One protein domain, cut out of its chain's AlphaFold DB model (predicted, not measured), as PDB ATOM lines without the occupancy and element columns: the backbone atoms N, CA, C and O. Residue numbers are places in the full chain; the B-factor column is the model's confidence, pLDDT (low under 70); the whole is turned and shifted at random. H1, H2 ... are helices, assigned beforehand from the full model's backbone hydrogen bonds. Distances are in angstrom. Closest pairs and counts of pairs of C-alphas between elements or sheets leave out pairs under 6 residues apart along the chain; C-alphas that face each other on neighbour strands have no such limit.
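What this domain is: This is residues 4 to 112 of the 813 residues of the protein "ARF1 protein" of Symbiodinium necroappetens (UniProt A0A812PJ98). Long helix H4 runs the length of a loose up-and-down bundle with kinked H3 and H2, each running against the one before. H1 makes a corner at one end, where residues 4 to 11 stick out. The printed part has 109 residues with four named helices, H1 to H4, all helix, loose, radius of gyration of the C-alphas 16.9 A, spans 52 by 30 by 27 A.

How they stand to each other: H4, residues 78 to 112, is the hub. H3, residues 44 to 76, forms a hairpin with it, closest C-alphas Ala 73 and Val 81, 5.2 A. H2, residues 21 to 41, touches H4 with residues 21 to 25 alone, closest C-alphas Pro 21 and Trp 83, 6.2 A, at a shallow tilt of 18 degrees, the same way. H2 and H3 form a hairpin, closest C-alphas Ala 40 and Ala 47, 5.1 A. H1, residues 4 to 17, and H4 only just touch, only at their ends, with 3 pairs of C-alphas within 8 A, closest Thr 16 and Asp 79, 7.4 A. Every O i to N i+4 pair is within hydrogen-bond range in H1 and H2, 23 of 29 in H3, 25 of 31 in H4.

Where its parts are: H4 spans 53.0 A, H3 39.3 A, H2 30.0 A, H1 19.7 A. C-alpha 4 is at (-57.079, 36.685, -23.329), C-alpha 112 at (-34.134, 68.199, 3.560).

The domain as a whole: The printed part has no cut; its three links are tight. Residue 111 is under pLDDT 70.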
ATOM      1  N   GLN A   4     -58.277  37.293 -23.915       94.81
ATOM      2  CA  GLN A   4     -57.079  36.685 -23.329       94.81
ATOM      3  C   GLN A   4     -56.489  35.618 -24.261       94.81
ATOM      4  O   GLN A   4     -55.330  35.743 -24.648       94.81
ATOM      5  N   GLU A   5     -57.303  34.669 -24.743       95.25
ATOM      6  CA  GLU A   5     -56.886  33.677 -25.755       95.25
ATOM      7  C   GLU A   5     -56.282  34.340 -27.004       95.25
ATOM      8  O   GLU A   5     -55.293  33.861 -27.556       95.25
ATOM      9  N   LEU A   6     -56.855  35.465 -27.454       96.44
ATOM     10  CA  LEU A   6     -56.350  36.189 -28.622       96.44
ATOM     11  C   LEU A   6     -54.966  36.812 -28.369       96.44
ATOM     12  O   LEU A   6     -54.147  36.863 -29.290       96.44
ATOM     13  N   VAL A   7     -54.697  37.285 -27.149       96.06
ATOM     14  CA  VAL A   7     -53.384  37.818 -26.752       96.06
ATOM     15  C   VAL A   7     -52.366  36.690 -26.591       96.06
ATOM     16  O   VAL A   7     -51.265  36.819 -27.114       96.06
ATOM     17  N   GLU A   8     -52.731  35.575 -25.957       94.06
ATOM     18  CA  GLU A   8     -51.864  34.396 -25.802       94.06
ATOM     19  C   GLU A   8     -51.497  33.762 -27.150       94.06
ATOM     20  O   GLU A   8     -50.332  33.462 -27.411       94.06
ATOM     21  N   HIS A   9     -52.468  33.615 -28.056       95.19
ATOM     22  CA  HIS A   9     -52.214  33.076 -29.390       95.19
ATOM     23  C   HIS A   9     -51.303  34.004 -30.213       95.19
ATOM     24  O   HIS A   9     -50.388  33.536 -30.893       95.19
ATOM     25  N   LYS A  10     -51.500  35.328 -30.120       95.81
ATOM     26  CA  LYS A  10     -50.650  36.319 -30.804       95.81
ATOM     27  C   LYS A  10     -49.249  36.420 -30.199       95.81
ATOM     28  O   LYS A  10     -48.290  36.512 -30.961       95.81
ATOM     29  N   SER A  11     -49.102  36.381 -28.873       91.06
ATOM     30  CA  SER A  11     -47.785  36.429 -28.223       91.06
ATOM     31  C   SER A  11     -46.984  35.158 -28.506       91.06
ATOM     32  O   SER A  11     -45.812  35.255 -28.868       91.06
ATOM     33  N   LYS A  12     -47.627  33.981 -28.470       90.62
ATOM     34  CA  LYS A  12     -47.003  32.712 -28.865       90.62
ATOM     35  C   LYS A  12     -46.552  32.737 -30.328       90.62
ATOM     36  O   LYS A  12     -45.400  32.410 -30.589       90.62
ATOM     37  N   LEU A  13     -47.405  33.187 -31.256       93.38
ATOM     38  CA  LEU A  13     -47.035  33.365 -32.669       93.38
ATOM     39  C   LEU A  13     -45.855  34.330 -32.858       93.38
ATOM     40  O   LEU A  13     -44.968  34.060 -33.661       93.38
ATOM     41  N   PHE A  14     -45.813  35.443 -32.124       92.19
ATOM     42  CA  PHE A  14     -44.721  36.415 -32.220       92.19
ATOM     43  C   PHE A  14     -43.387  35.833 -31.715       92.19
ATOM     44  O   PHE A  14     -42.358  35.960 -32.382       92.19
ATOM     45  N   LEU A  15     -43.413  35.130 -30.577       89.38
ATOM     46  CA  LEU A  15     -42.240  34.485 -29.974       89.38
ATOM     47  C   LEU A  15     -41.681  33.330 -30.823       89.38
ATOM     48  O   LEU A  15     -40.464  33.128 -30.828       89.38
ATOM     49  N   THR A  16     -42.533  32.597 -31.554       91.75
ATOM     50  CA  THR A  16     -42.098  31.535 -32.480       91.75
ATOM     51  C   THR A  16     -41.679  32.071 -33.852       91.75
ATOM     52  O   THR A  16     -40.705  31.580 -34.420       91.75
ATOM     53  N   SER A  17     -42.358  33.097 -34.381       94.94
ATOM     54  CA  SER A  17     -42.091  33.640 -35.724       94.94
ATOM     55  C   SER A  17     -40.755  34.380 -35.836       94.94
ATOM     56  O   SER A  17     -40.191  34.458 -36.931       94.94
ATOM     57  N   ILE A  18     -40.239  34.947 -34.744       94.69
ATOM     58  CA  ILE A  18     -38.938  35.622 -34.747       94.69
ATOM     59  C   ILE A  18     -37.836  34.571 -34.626       94.69
ATOM     60  O   ILE A  18     -37.674  33.930 -33.587       94.69
ATOM     61  N   LYS A  19     -37.051  34.402 -35.698       93.75
ATOM     62  CA  LYS A  19     -35.887  33.502 -35.709       93.75
ATOM     63  C   LYS A  19     -34.810  33.993 -34.737       93.75
ATOM     64  O   LYS A  19     -34.500  33.264 -33.794       93.75
ATOM     65  N   ASP A  20     -34.382  35.249 -34.894       94.31
ATOM     66  CA  ASP A  20     -33.252  35.856 -34.177       94.31
ATOM     67  C   ASP A  20     -33.715  36.860 -33.097       94.31
ATOM     68  O   ASP A  20     -33.872  38.051 -33.389       94.31
ATOM     69  N   PRO A  21     -33.894  36.453 -31.827       93.31
ATOM     70  CA  PRO A  21     -34.344  37.370 -30.777       93.31
ATOM     71  C   PRO A  21     -33.323  38.485 -30.488       93.31
ATOM     72  O   PRO A  21     -33.710  39.594 -30.126       93.31
ATOM     73  N   LYS A  22     -32.028  38.247 -30.754       90.50
ATOM     74  CA  LYS A  22     -30.957  39.259 -30.662       90.50
ATOM     75  C   LYS A  22     -31.153  40.432 -31.638       90.50
ATOM     76  O   LYS A  22     -30.843  41.567 -31.283       90.50
ATOM     77  N   ARG A  23     -31.722  40.200 -32.834       92.31
ATOM     78  CA  ARG A  23     -32.051  41.285 -33.783       92.31
ATOM     79  C   ARG A  23     -33.194  42.157 -33.260       92.31
ATOM     80  O   ARG A  23     -33.095  43.379 -33.335       92.31
ATOM     81  N   LEU A  24     -34.230  41.552 -32.664       91.81
ATOM     82  CA  LEU A  24     -35.293  42.317 -32.001       91.81
ATOM     83  C   LEU A  24     -34.744  43.093 -30.793       91.81
ATOM     84  O   LEU A  24     -35.051  44.271 -30.651       91.81
ATOM     85  N   GLN A  25     -33.898  42.472 -29.963       89.56
ATOM     86  CA  GLN A  25     -33.271  43.136 -28.815       89.56
ATOM     87  C   GLN A  25     -32.443  44.356 -29.240       89.56
ATOM     88  O   GLN A  25     -32.527  45.389 -28.584       89.56
ATOM     89  N   SER A  26     -31.691  44.274 -30.343       90.19
ATOM     90  CA  SER A  26     -30.957  45.421 -30.893       90.19
ATOM     91  C   SER A  26     -31.898  46.526 -31.389       90.19
ATOM     92  O   SER A  26     -31.706  47.684 -31.032       90.19
ATOM     93  N   ALA A  27     -32.962  46.190 -32.127       93.12
ATOM     94  CA  ALA A  27     -33.939  47.180 -32.594       93.12
ATOM     95  C   ALA A  27     -34.676  47.882 -31.433       93.12
ATOM     96  O   ALA A  27     -34.807  49.106 -31.425       93.12
ATOM     97  N   VAL A  28     -35.103  47.123 -30.418       89.75
ATOM     98  CA  VAL A  28     -35.723  47.656 -29.191       89.75
ATOM     99  C   VAL A  28     -34.710  48.450 -28.363       89.75
ATOM    100  O   VAL A  28     -35.060  49.491 -27.819       89.75
ATOM    101  N   GLY A  29     -33.450  48.012 -28.303       86.94
ATOM    102  CA  GLY A  29     -32.357  48.725 -27.645       86.94
ATOM    103  C   GLY A  29     -32.070  50.084 -28.284       86.94
ATOM    104  O   GLY A  29     -31.926  51.063 -27.562       86.94
ATOM    105  N   ASN A  30     -32.083  50.164 -29.617       90.62
ATOM    106  CA  ASN A  30     -31.914  51.415 -30.363       90.62
ATOM    107  C   ASN A  30     -33.122  52.354 -30.195       90.62
ATOM    108  O   ASN A  30     -32.956  53.563 -30.050       90.62
ATOM    109  N   LEU A  31     -34.344  51.810 -30.156       90.12
ATOM    110  CA  LEU A  31     -35.546  52.592 -29.845       90.12
ATOM    111  C   LEU A  31     -35.517  53.122 -28.400       90.12
ATOM    112  O   LEU A  31     -35.897  54.265 -28.142       90.12
ATOM    113  N   TRP A  32     -35.028  52.313 -27.458       85.62
ATOM    114  CA  TRP A  32     -34.890  52.688 -26.052       85.62
ATOM    115  C   TRP A  32     -33.751  53.686 -25.816       85.62
ATOM    116  O   TRP A  32     -33.914  54.588 -25.001       85.62
ATOM    117  N   SER A  33     -32.628  53.587 -26.533       83.69
ATOM    118  CA  SER A  33     -31.544  54.573 -26.449       83.69
ATOM    119  C   SER A  33     -31.948  55.912 -27.068       83.69
ATOM    120  O   SER A  33     -31.665  56.947 -26.471       83.69
ATOM    121  N   ALA A  34     -32.699  55.914 -28.176       89.06
ATOM    122  CA  ALA A  34     -33.305  57.128 -28.728       89.06
ATOM    123  C   ALA A  34     -34.296  57.776 -27.740       89.06
ATOM    124  O   ALA A  34     -34.244  58.983 -27.507       89.06
ATOM    125  N   TRP A  35     -35.154  56.981 -27.088       87.50
ATOM    126  CA  TRP A  35     -36.055  57.480 -26.044       87.50
ATOM    127  C   TRP A  35     -35.290  58.023 -24.824       87.50
ATOM    128  O   TRP A  35     -35.574  59.127 -24.359       87.50
ATOM    129  N   LEU A  36     -34.271  57.303 -24.343       79.94
ATOM    130  CA  LEU A  36     -33.409  57.765 -23.253       79.94
ATOM    131  C   LEU A  36     -32.616  59.024 -23.619       79.94
ATOM    132  O   LEU A  36     -32.400  59.843 -22.732       79.94
ATOM    133  N   ALA A  37     -32.223  59.222 -24.879       82.25
ATOM    134  CA  ALA A  37     -31.566  60.450 -25.327       82.25
ATOM    135  C   ALA A  37     -32.498  61.666 -25.186       82.25
ATOM    136  O   ALA A  37     -32.083  62.692 -24.650       82.25
ATOM    137  N   VAL A  38     -33.778  61.529 -25.557       86.62
ATOM    138  CA  VAL A  38     -34.801  62.573 -25.347       86.62
ATOM    139  C   VAL A  38     -35.059  62.822 -23.853       86.62
ATOM    140  O   VAL A  38     -35.218  63.964 -23.429       86.62
ATOM    141  N   VAL A  39     -35.053  61.782 -23.013       76.25
ATOM    142  CA  VAL A  39     -35.165  61.959 -21.550       76.25
ATOM    143  C   VAL A  39     -33.895  62.598 -20.957       76.25
ATOM    144  O   VAL A  39     -33.984  63.375 -20.005       76.25
ATOM    145  N   ALA A  40     -32.716  62.318 -21.518       75.12
ATOM    146  CA  ALA A  40     -31.431  62.853 -21.075       75.12
ATOM    147  C   ALA A  40     -31.267  64.345 -21.399       75.12
ATOM    148  O   ALA A  40     -30.850  65.094 -20.516       75.12
ATOM    149  N   THR A  41     -31.654  64.801 -22.598       79.31
ATOM    150  CA  THR A  41     -31.661  66.239 -22.935       79.31
ATOM    151  C   THR A  41     -32.634  67.020 -22.049       79.31
ATOM    152  O   THR A  41     -32.307  68.111 -21.592       79.31
ATOM    153  N   LEU A  42     -33.780  66.425 -21.701       73.25
ATOM    154  CA  LEU A  42     -34.725  66.982 -20.725       73.25
ATOM    155  C   LEU A  42     -34.236  66.904 -19.265       73.25
ATOM    156  O   LEU A  42     -34.813  67.555 -18.392       73.25
ATOM    157  N   SER A  43     -33.216  66.096 -18.948       73.56
ATOM    158  CA  SER A  43     -32.750  65.916 -17.568       73.56
ATOM    159  C   SER A  43     -31.310  65.391 -17.451       73.56
ATOM    160  O   SER A  43     -31.062  64.226 -17.141       73.56
ATOM    161  N   LEU A  44     -30.333  66.297 -17.566       72.75
ATOM    162  CA  LEU A  44     -28.890  66.001 -17.489       72.75
ATOM    163  C   LEU A  44     -28.484  65.137 -16.268       72.75
ATOM    164  O   LEU A  44     -27.659  64.232 -16.366       72.75
ATOM    165  N   LYS A  45     -29.126  65.357 -15.109       78.88
ATOM    166  CA  LYS A  45     -28.889  64.590 -13.865       78.88
ATOM    167  C   LYS A  45     -29.479  63.168 -13.872       78.88
ATOM    168  O   LYS A  45     -29.083  62.355 -13.043       78.88
ATOM    169  N   PHE A  46     -30.412  62.855 -14.774       75.75
ATOM    170  CA  PHE A  46     -30.979  61.511 -14.942       75.75
ATOM    171  C   PHE A  46     -30.087  60.616 -15.811       75.75
ATOM    172  O   PHE A  46     -29.974  59.414 -15.543       75.75
ATOM    173  N   ALA A  47     -29.403  61.199 -16.804       81.94
ATOM    174  CA  ALA A  47     -28.443  60.494 -17.650       81.94
ATOM    175  C   ALA A  47     -27.343  59.828 -16.805       81.94
ATOM    176  O   ALA A  47     -27.151  58.616 -16.890       81.94
ATOM    177  N   GLN A  48     -26.721  60.585 -15.892       85.44
ATOM    178  CA  GLN A  48     -25.690  60.071 -14.983       85.44
ATOM    179  C   GLN A  48     -26.201  58.903 -14.117       85.44
ATOM    180  O   GLN A  48     -25.540  57.873 -14.015       85.44
ATOM    181  N   THR A  49     -27.403  59.010 -13.534       86.81
ATOM    182  CA  THR A  49     -27.987  57.900 -12.752       86.81
ATOM    183  C   THR A  49     -28.318  56.673 -13.601       86.81
ATOM    184  O   THR A  49     -28.228  55.552 -13.106       86.81
ATOM    185  N   THR A  50     -28.671  56.862 -14.874       87.75
ATOM    186  CA  THR A  50     -28.989  55.758 -15.793       87.75
ATOM    187  C   THR A  50     -27.719  55.043 -16.258       87.75
ATOM    188  O   THR A  50     -27.701  53.816 -16.290       87.75
ATOM    189  N   ALA A  51     -26.633  55.779 -16.517       90.19
ATOM    190  CA  ALA A  51     -25.322  55.205 -16.824       90.19
ATOM    191  C   ALA A  51     -24.805  54.316 -15.675       90.19
ATOM    192  O   ALA A  51     -24.450  53.161 -15.909       90.19
ATOM    193  N   TYR A  52     -24.869  54.794 -14.425       91.62
ATOM    194  CA  TYR A  52     -24.529  53.973 -13.253       91.62
ATOM    195  C   TYR A  52     -25.415  52.721 -13.126       91.62
ATOM    196  O   TYR A  52     -24.909  51.643 -12.823       91.62
ATOM    197  N   ALA A  53     -26.726  52.829 -13.385       91.69
ATOM    198  CA  ALA A  53     -27.632  51.677 -13.347       91.69
ATOM    199  C   ALA A  53     -27.294  50.617 -14.417       91.69
ATOM    200  O   ALA A  53     -27.404  49.422 -14.145       91.69
ATOM    201  N   LEU A  54     -26.871  51.047 -15.611       91.19
ATOM    202  CA  LEU A  54     -26.480  50.162 -16.712       91.19
ATOM    203  C   LEU A  54     -25.136  49.469 -16.451       91.19
ATOM    204  O   LEU A  54     -25.064  48.253 -16.606       91.19
ATOM    205  N   ALA A  55     -24.119  50.188 -15.966       94.56
ATOM    206  CA  ALA A  55     -22.828  49.593 -15.605       94.56
ATOM    207  C   ALA A  55     -22.984  48.495 -14.531       94.56
ATOM    208  O   ALA A  55     -22.463  47.388 -14.668       94.56
ATOM    209  N   ILE A  56     -23.796  48.755 -13.498       94.69
ATOM    210  CA  ILE A  56     -24.121  47.764 -12.458       94.69
ATOM    211  C   ILE A  56     -24.886  46.561 -13.048       94.69
ATOM    212  O   ILE A  56     -24.686  45.428 -12.605       94.69
ATOM    213  N   ALA A  57     -25.733  46.770 -14.064       95.31
ATOM    214  CA  ALA A  57     -26.449  45.685 -14.741       95.31
ATOM    215  C   ALA A  57     -25.518  44.765 -15.538       95.31
ATOM    216  O   ALA A  57     -25.749  43.559 -15.578       95.31
ATOM    217  N   GLU A  58     -24.460  45.305 -16.136       94.88
ATOM    218  CA  GLU A  58     -23.480  44.518 -16.888       94.88
ATOM    219  C   GLU A  58     -22.605  43.671 -15.955       94.88
ATOM    220  O   GLU A  58     -22.434  42.479 -16.212       94.88
ATOM    221  N   MET A  59     -22.186  44.212 -14.804       96.19
ATOM    222  CA  MET A  59     -21.489  43.429 -13.770       96.19
ATOM    223  C   MET A  59     -22.378  42.332 -13.155       96.19
ATOM    224  O   MET A  59     -21.917  41.216 -12.913       96.19
ATOM    225  N   LEU A  60     -23.669  42.607 -12.931       96.75
ATOM    226  CA  LEU A  60     -24.617  41.619 -12.395       96.75
ATOM    227  C   LEU A  60     -25.085  40.578 -13.424       96.75
ATOM    228  O   LEU A  60     -25.626  39.543 -13.030       96.75
ATOM    229  N   LYS A  61     -24.871  40.802 -14.725       95.19
ATOM    230  CA  LYS A  61     -25.371  39.922 -15.790       95.19
ATOM    231  C   LYS A  61     -24.857  38.491 -15.658       95.19
ATOM    232  O   LYS A  61     -25.658  37.563 -15.652       95.19
ATOM    233  N   TYR A  62     -23.546  38.305 -15.507       96.44
ATOM    234  CA  TYR A  62     -22.940  36.971 -15.417       96.44
ATOM    235  C   TYR A  62     -23.481  36.124 -14.243       96.44
ATOM    236  O   TYR A  62     -23.981  35.024 -14.502       96.44
ATOM    237  N   PRO A  63     -23.467  36.590 -12.971       96.94
ATOM    238  CA  PRO A  63     -24.023  35.806 -11.869       96.94
ATOM    239  C   PRO A  63     -25.540  35.606 -11.988       96.94
ATOM    240  O   PRO A  63     -26.020  34.505 -11.720       96.94
ATOM    241  N   VAL A  64     -26.306  36.615 -12.431       97.19
ATOM    242  CA  VAL A  64     -27.764  36.473 -12.587       97.19
ATOM    243  C   VAL A  64     -28.098  35.447 -13.670       97.19
ATOM    244  O   VAL A  64     -28.903  34.553 -13.406       97.19
ATOM    245  N   THR A  65     -27.456  35.488 -14.842       96.56
ATOM    246  CA  THR A  65     -27.650  34.472 -15.889       96.56
ATOM    247  C   THR A  65     -27.277  33.079 -15.383       96.56
ATOM    248  O   THR A  65     -28.066  32.154 -15.556       96.56
ATOM    249  N   ARG A  66     -26.146  32.919 -14.676       97.00
ATOM    250  CA  ARG A  66     -25.699  31.610 -14.160       97.00
ATOM    251  C   ARG A  66     -26.726  30.925 -13.246       97.00
ATOM    252  O   ARG A  66     -26.857  29.707 -13.315       97.00
ATOM    253  N   TYR A  67     -27.462  31.679 -12.426       97.31
ATOM    254  CA  TYR A  67     -28.505  31.122 -11.552       97.31
ATOM    255  C   TYR A  67     -29.900  31.065 -12.195       97.31
ATOM    256  O   TYR A  67     -30.660  30.140 -11.915       97.31
ATOM    257  N   THR A  68     -30.266  32.033 -13.042       96.88
ATOM    258  CA  THR A  68     -31.643  32.147 -13.567       96.88
ATOM    259  C   THR A  68     -31.865  31.436 -14.900       96.88
ATOM    260  O   THR A  68     -32.973  30.951 -15.136       96.88
ATOM    261  N   ALA A  69     -30.839  31.293 -15.746       96.50
ATOM    262  CA  ALA A  69     -30.956  30.633 -17.044       96.50
ATOM    263  C   ALA A  69     -31.510  29.193 -16.989       96.50
ATOM    264  O   ALA A  69     -32.433  28.924 -17.758       96.50
ATOM    265  N   PRO A  70     -31.063  28.274 -16.102       96.19
ATOM    266  CA  PRO A  70     -31.633  26.922 -16.056       96.19
ATOM    267  C   PRO A  70     -33.109  26.914 -15.623       96.19
ATOM    268  O   PRO A  70     -33.903  26.131 -16.145       96.19
ATOM    269  N   VAL A  71     -33.508  27.821 -14.723       96.88
ATOM    270  CA  VAL A  71     -34.898  27.946 -14.246       96.88
ATOM    271  C   VAL A  71     -35.811  28.511 -15.342       96.88
ATOM    272  O   VAL A  71     -36.927  28.021 -15.538       96.88
ATOM    273  N   LEU A  72     -35.337  29.503 -16.103       95.75
ATOM    274  CA  LEU A  72     -36.068  30.034 -17.257       95.75
ATOM    275  C   LEU A  72     -36.132  29.019 -18.406       95.75
ATOM    276  O   LEU A  72     -37.204  28.816 -18.960       95.75
ATOM    277  N   ALA A  73     -35.036  28.332 -18.734       95.88
ATOM    278  CA  ALA A  73     -35.023  27.317 -19.791       95.88
ATOM    279  C   ALA A  73     -36.025  26.179 -19.517       95.88
ATOM    280  O   ALA A  73     -36.756  25.775 -20.421       95.88
ATOM    281  N   TYR A  74     -36.122  25.717 -18.264       96.44
ATOM    282  CA  TYR A  74     -37.096  24.698 -17.863       96.44
ATOM    283  C   TYR A  74     -38.554  25.191 -17.934       96.44
ATOM    284  O   TYR A  74     -39.449  24.419 -18.269       96.44
ATOM    285  N   SER A  75     -38.811  26.471 -17.641       96.06
ATOM    286  CA  SER A  75     -40.174  27.031 -17.605       96.06
ATOM    287  C   SER A  75     -40.684  27.579 -18.945       96.06
ATOM    288  O   SER A  75     -41.895  27.616 -19.152       96.06
ATOM    289  N   LEU A  76     -39.797  27.975 -19.865       92.06
ATOM    290  CA  LEU A  76     -40.164  28.486 -21.194       92.06
ATOM    291  C   LEU A  76     -40.262  27.386 -22.269       92.06
ATOM    292  O   LEU A  76     -40.933  27.588 -23.282       92.06
ATOM    293  N   GLY A  77     -39.624  26.230 -22.054       93.81
ATOM    294  CA  GLY A  77     -39.583  25.124 -23.016       93.81
ATOM    295  C   GLY A  77     -38.544  25.310 -24.139       93.81
ATOM    296  O   GLY A  77     -38.019  26.411 -24.333       93.81
ATOM    297  N   PRO A  78     -38.228  24.236 -24.891       93.19
ATOM    298  CA  PRO A  78     -37.069  24.180 -25.790       93.19
ATOM    299  C   PRO A  78     -37.083  25.264 -26.879       93.19
ATOM    300  O   PRO A  78     -36.077  25.943 -27.085       93.19
ATOM    301  N   ASP A  79     -38.236  25.497 -27.513       92.50
ATOM    302  CA  ASP A  79     -38.398  26.467 -28.609       92.50
ATOM    303  C   ASP A  79     -38.082  27.920 -28.199       92.50
ATOM    304  O   ASP A  79     -37.762  28.767 -29.041       92.50
ATOM    305  N   LEU A  80     -38.181  28.222 -26.898       93.81
ATOM    306  CA  LEU A  80     -38.003  29.558 -26.335       93.81
ATOM    307  C   LEU A  80     -36.671  29.740 -25.587       93.81
ATOM    308  O   LEU A  80     -36.390  30.861 -25.165       93.81
ATOM    309  N   VAL A  81     -35.806  28.721 -25.479       94.56
ATOM    310  CA  VAL A  81     -34.497  28.836 -24.788       94.56
ATOM    311  C   VAL A  81     -33.658  29.998 -25.343       94.56
ATOM    312  O   VAL A  81     -33.033  30.741 -24.589       94.56
ATOM    313  N   LYS A  82     -33.737  30.255 -26.653       94.75
ATOM    314  CA  LYS A  82     -33.088  31.395 -27.330       94.75
ATOM    315  C   LYS A  82     -33.508  32.791 -26.825       94.75
ATOM    316  O   LYS A  82     -32.798  33.760 -27.082       94.75
ATOM    317  N   TRP A  83     -34.650  32.915 -26.146       94.75
ATOM    318  CA  TRP A  83     -35.134  34.170 -25.556       94.75
ATOM    319  C   TRP A  83     -34.616  34.409 -24.131       94.75
ATOM    320  O   TRP A  83     -34.711  35.535 -23.644       94.75
ATOM    321  N   VAL A  84     -34.061  33.391 -23.462       95.31
ATOM    322  CA  VAL A  84     -33.698  33.441 -22.034       95.31
ATOM    323  C   VAL A  84     -32.684  34.554 -21.744       95.31
ATOM    324  O   VAL A  84     -32.950  35.395 -20.887       95.31
ATOM    325  N   ASP A  85     -31.600  34.654 -22.521       94.56
ATOM    326  CA  ASP A  85     -30.606  35.739 -22.403       94.56
ATOM    327  C   ASP A  85     -31.224  37.140 -22.546       94.56
ATOM    328  O   ASP A  85     -30.851  38.073 -21.836       94.56
ATOM    329  N   VAL A  86     -32.174  37.292 -23.477       94.12
ATOM    330  CA  VAL A  86     -32.825  38.572 -23.799       94.12
ATOM    331  C   VAL A  86     -33.755  39.002 -22.667       94.12
ATOM    332  O   VAL A  86     -33.780  40.175 -22.288       94.12
ATOM    333  N   ILE A  87     -34.498  38.051 -22.098       94.06
ATOM    334  CA  ILE A  87     -35.389  38.279 -20.959       94.06
ATOM    335  C   ILE A  87     -34.567  38.621 -19.711       94.06
ATOM    336  O   ILE A  87     -34.886  39.595 -19.035       94.06
ATOM    337  N   ILE A  88     -33.477  37.898 -19.435       95.31
ATOM    338  CA  ILE A  88     -32.612  38.174 -18.277       95.31
ATOM    339  C   ILE A  88     -31.957  39.559 -18.395       95.31
ATOM    340  O   ILE A  88     -32.053  40.351 -17.460       95.31
ATOM    341  N   ASP A  89     -31.349  39.889 -19.540       93.94
ATOM    342  CA  ASP A  89     -30.680  41.182 -19.763       93.94
ATOM    343  C   ASP A  89     -31.645  42.374 -19.633       93.94
ATOM    344  O   ASP A  89     -31.333  43.359 -18.959       93.94
ATOM    345  N   SER A  90     -32.843  42.269 -20.219       92.19
ATOM    346  CA  SER A  90     -33.850  43.338 -20.175       92.19
ATOM    347  C   SER A  90     -34.499  43.500 -18.796       92.19
ATOM    348  O   SER A  90     -34.620  44.628 -18.312       92.19
ATOM    349  N   VAL A  91     -34.858  42.400 -18.121       94.94
ATOM    350  CA  VAL A  91     -35.441  42.437 -16.769       94.94
ATOM    351  C   VAL A  91     -34.423  42.942 -15.742       94.94
ATOM    352  O   VAL A  91     -34.776  43.772 -14.905       94.94
ATOM    353  N   LEU A  92     -33.156  42.522 -15.827       95.62
ATOM    354  CA  LEU A  92     -32.094  42.988 -14.930       95.62
ATOM    355  C   LEU A  92     -31.875  44.505 -15.049       95.62
ATOM    356  O   LEU A  92     -31.870  45.209 -14.036       95.62
ATOM    357  N   LYS A  93     -31.775  45.025 -16.280       93.12
ATOM    358  CA  LYS A  93     -31.646  46.469 -16.545       93.12
ATOM    359  C   LYS A  93     -32.865  47.249 -16.044       93.12
ATOM    360  O   LYS A  93     -32.699  48.271 -15.378       93.12
ATOM    361  N   ALA A  94     -34.081  46.752 -16.279       90.75
ATOM    362  CA  ALA A  94     -35.311  47.384 -15.794       90.75
ATOM    363  C   ALA A  94     -35.384  47.443 -14.254       90.75
ATOM    364  O   ALA A  94     -35.712  48.491 -13.693       90.75
ATOM    365  N   ILE A  95     -35.029  46.353 -13.565       95.38
ATOM    366  CA  ILE A  95     -34.997  46.290 -12.095       95.38
ATOM    367  C   ILE A  95     -33.964  47.272 -11.527       95.38
ATOM    368  O   ILE A  95     -34.270  47.991 -10.577       95.38
ATOM    369  N   LEU A  96     -32.767  47.357 -12.109       95.62
ATOM    370  CA  LEU A  96     -31.708  48.235 -11.602       95.62
ATOM    371  C   LEU A  96     -31.999  49.720 -11.842       95.62
ATOM    372  O   LEU A  96     -31.804  50.526 -10.932       95.62
ATOM    373  N   ILE A  97     -32.563  50.084 -12.998       90.25
ATOM    374  CA  ILE A  97     -33.060  51.447 -13.249       90.25
ATOM    375  C   ILE A  97     -34.162  51.807 -12.235       90.25
ATOM    376  O   ILE A  97     -34.140  52.899 -11.664       90.25
ATOM    377  N   LEU A  98     -35.081  50.881 -11.936       92.06
ATOM    378  CA  LEU A  98     -36.129  51.082 -10.931       92.06
ATOM    379  C   LEU A  98     -35.558  51.232  -9.507       92.06
ATOM    380  O   LEU A  98     -35.995  52.116  -8.771       92.06
ATOM    381  N   ILE A  99     -34.552  50.437  -9.126       94.62
ATOM    382  CA  ILE A  99     -33.851  50.551  -7.837       94.62
ATOM    383  C   ILE A  99     -33.149  51.911  -7.715       94.62
ATOM    384  O   ILE A  99     -33.350  52.616  -6.724       94.62
ATOM    385  N   VAL A 100     -32.376  52.327  -8.723       92.88
ATOM    386  CA  VAL A 100     -31.676  53.624  -8.715       92.88
ATOM    387  C   VAL A 100     -32.671  54.790  -8.698       92.88
ATOM    388  O   VAL A 100     -32.473  55.754  -7.953       92.88
ATOM    389  N   TRP A 101     -33.792  54.689  -9.418       88.88
ATOM    390  CA  TRP A 101     -34.876  55.674  -9.356       88.88
ATOM    391  C   TRP A 101     -35.536  55.738  -7.972       88.88
ATOM    392  O   TRP A 101     -35.790  56.836  -7.467       88.88
ATOM    393  N   ILE A 102     -35.757  54.596  -7.310       92.56
ATOM    394  CA  ILE A 102     -36.240  54.546  -5.923       92.56
ATOM    395  C   ILE A 102     -35.231  55.211  -4.979       92.56
ATOM    396  O   ILE A 102     -35.640  56.051  -4.179       92.56
ATOM    397  N   PHE A 103     -33.928  54.940  -5.102       92.38
ATOM    398  CA  PHE A 103     -32.902  55.616  -4.297       92.38
ATOM    399  C   PHE A 103     -32.867  57.131  -4.540       92.38
ATOM    400  O   PHE A 103     -32.842  57.898  -3.577       92.38
ATOM    401  N   ALA A 104     -32.944  57.592  -5.791       88.44
ATOM    402  CA  ALA A 104     -33.019  59.018  -6.116       88.44
ATOM    403  C   ALA A 104     -34.289  59.680  -5.538       88.44
ATOM    404  O   ALA A 104     -34.239  60.791  -5.005       88.44
ATOM    405  N   LYS A 105     -35.427  58.979  -5.585       90.50
ATOM    406  CA  LYS A 105     -36.718  59.414  -5.028       90.50
ATOM    407  C   LYS A 105     -36.728  59.425  -3.496       90.50
ATOM    408  O   LYS A 105     -37.340  60.314  -2.909       90.50
ATOM    409  N   MET A 106     -36.030  58.486  -2.856       92.50
ATOM    410  CA  MET A 106     -35.817  58.459  -1.406       92.50
ATOM    411  C   MET A 106     -34.895  59.597  -0.968       92.50
ATOM    412  O   MET A 106     -35.293  60.363  -0.096       92.50
ATOM    413  N   ARG A 107     -33.746  59.800  -1.637       88.88
ATOM    414  CA  ARG A 107     -32.845  60.945  -1.395       88.88
ATOM    415  C   ARG A 107     -33.603  62.276  -1.439       88.88
ATOM    416  O   ARG A 107     -33.503  63.053  -0.499       88.88
ATOM    417  N   LYS A 108     -34.450  62.511  -2.453       86.50
ATOM    418  CA  LYS A 108     -35.294  63.725  -2.534       86.50
ATOM    419  C   LYS A 108     -36.262  63.912  -1.350       86.50
ATOM    420  O   LYS A 108     -36.671  65.038  -1.098       86.50
ATOM    421  N   LYS A 109     -36.640  62.844  -0.636       89.88
ATOM    422  CA  LYS A 109     -37.525  62.900   0.543       89.88
ATOM    423  C   LYS A 109     -36.777  62.980   1.876       89.88
ATOM    424  O   LYS A 109     -37.303  63.577   2.808       89.88
ATOM    425  N   THR A 110     -35.592  62.379   1.995       84.50
ATOM    426  CA  THR A 110     -34.823  62.354   3.253       84.50
ATOM    427  C   THR A 110     -33.766  63.452   3.354       84.50
ATOM    428  O   THR A 110     -33.470  63.889   4.461       84.50
ATOM    429  N   LEU A 111     -33.252  63.982   2.240       67.69
ATOM    430  CA  LEU A 111     -32.228  65.027   2.281       67.69
ATOM    431  C   LEU A 111     -32.622  66.395   2.884       67.69
ATOM    432  O   LEU A 111     -31.691  67.030   3.374       67.69
ATOM    433  N   PRO A 112     -33.887  66.881   2.955       70.50
ATOM    434  CA  PRO A 112     -34.134  68.199   3.560       70.50
ATOM    435  C   PRO A 112     -33.734  68.288   5.044       70.50
ATOM    436  O   PRO A 112     -33.335  69.362   5.477       70.50
TER     437      PRO A 112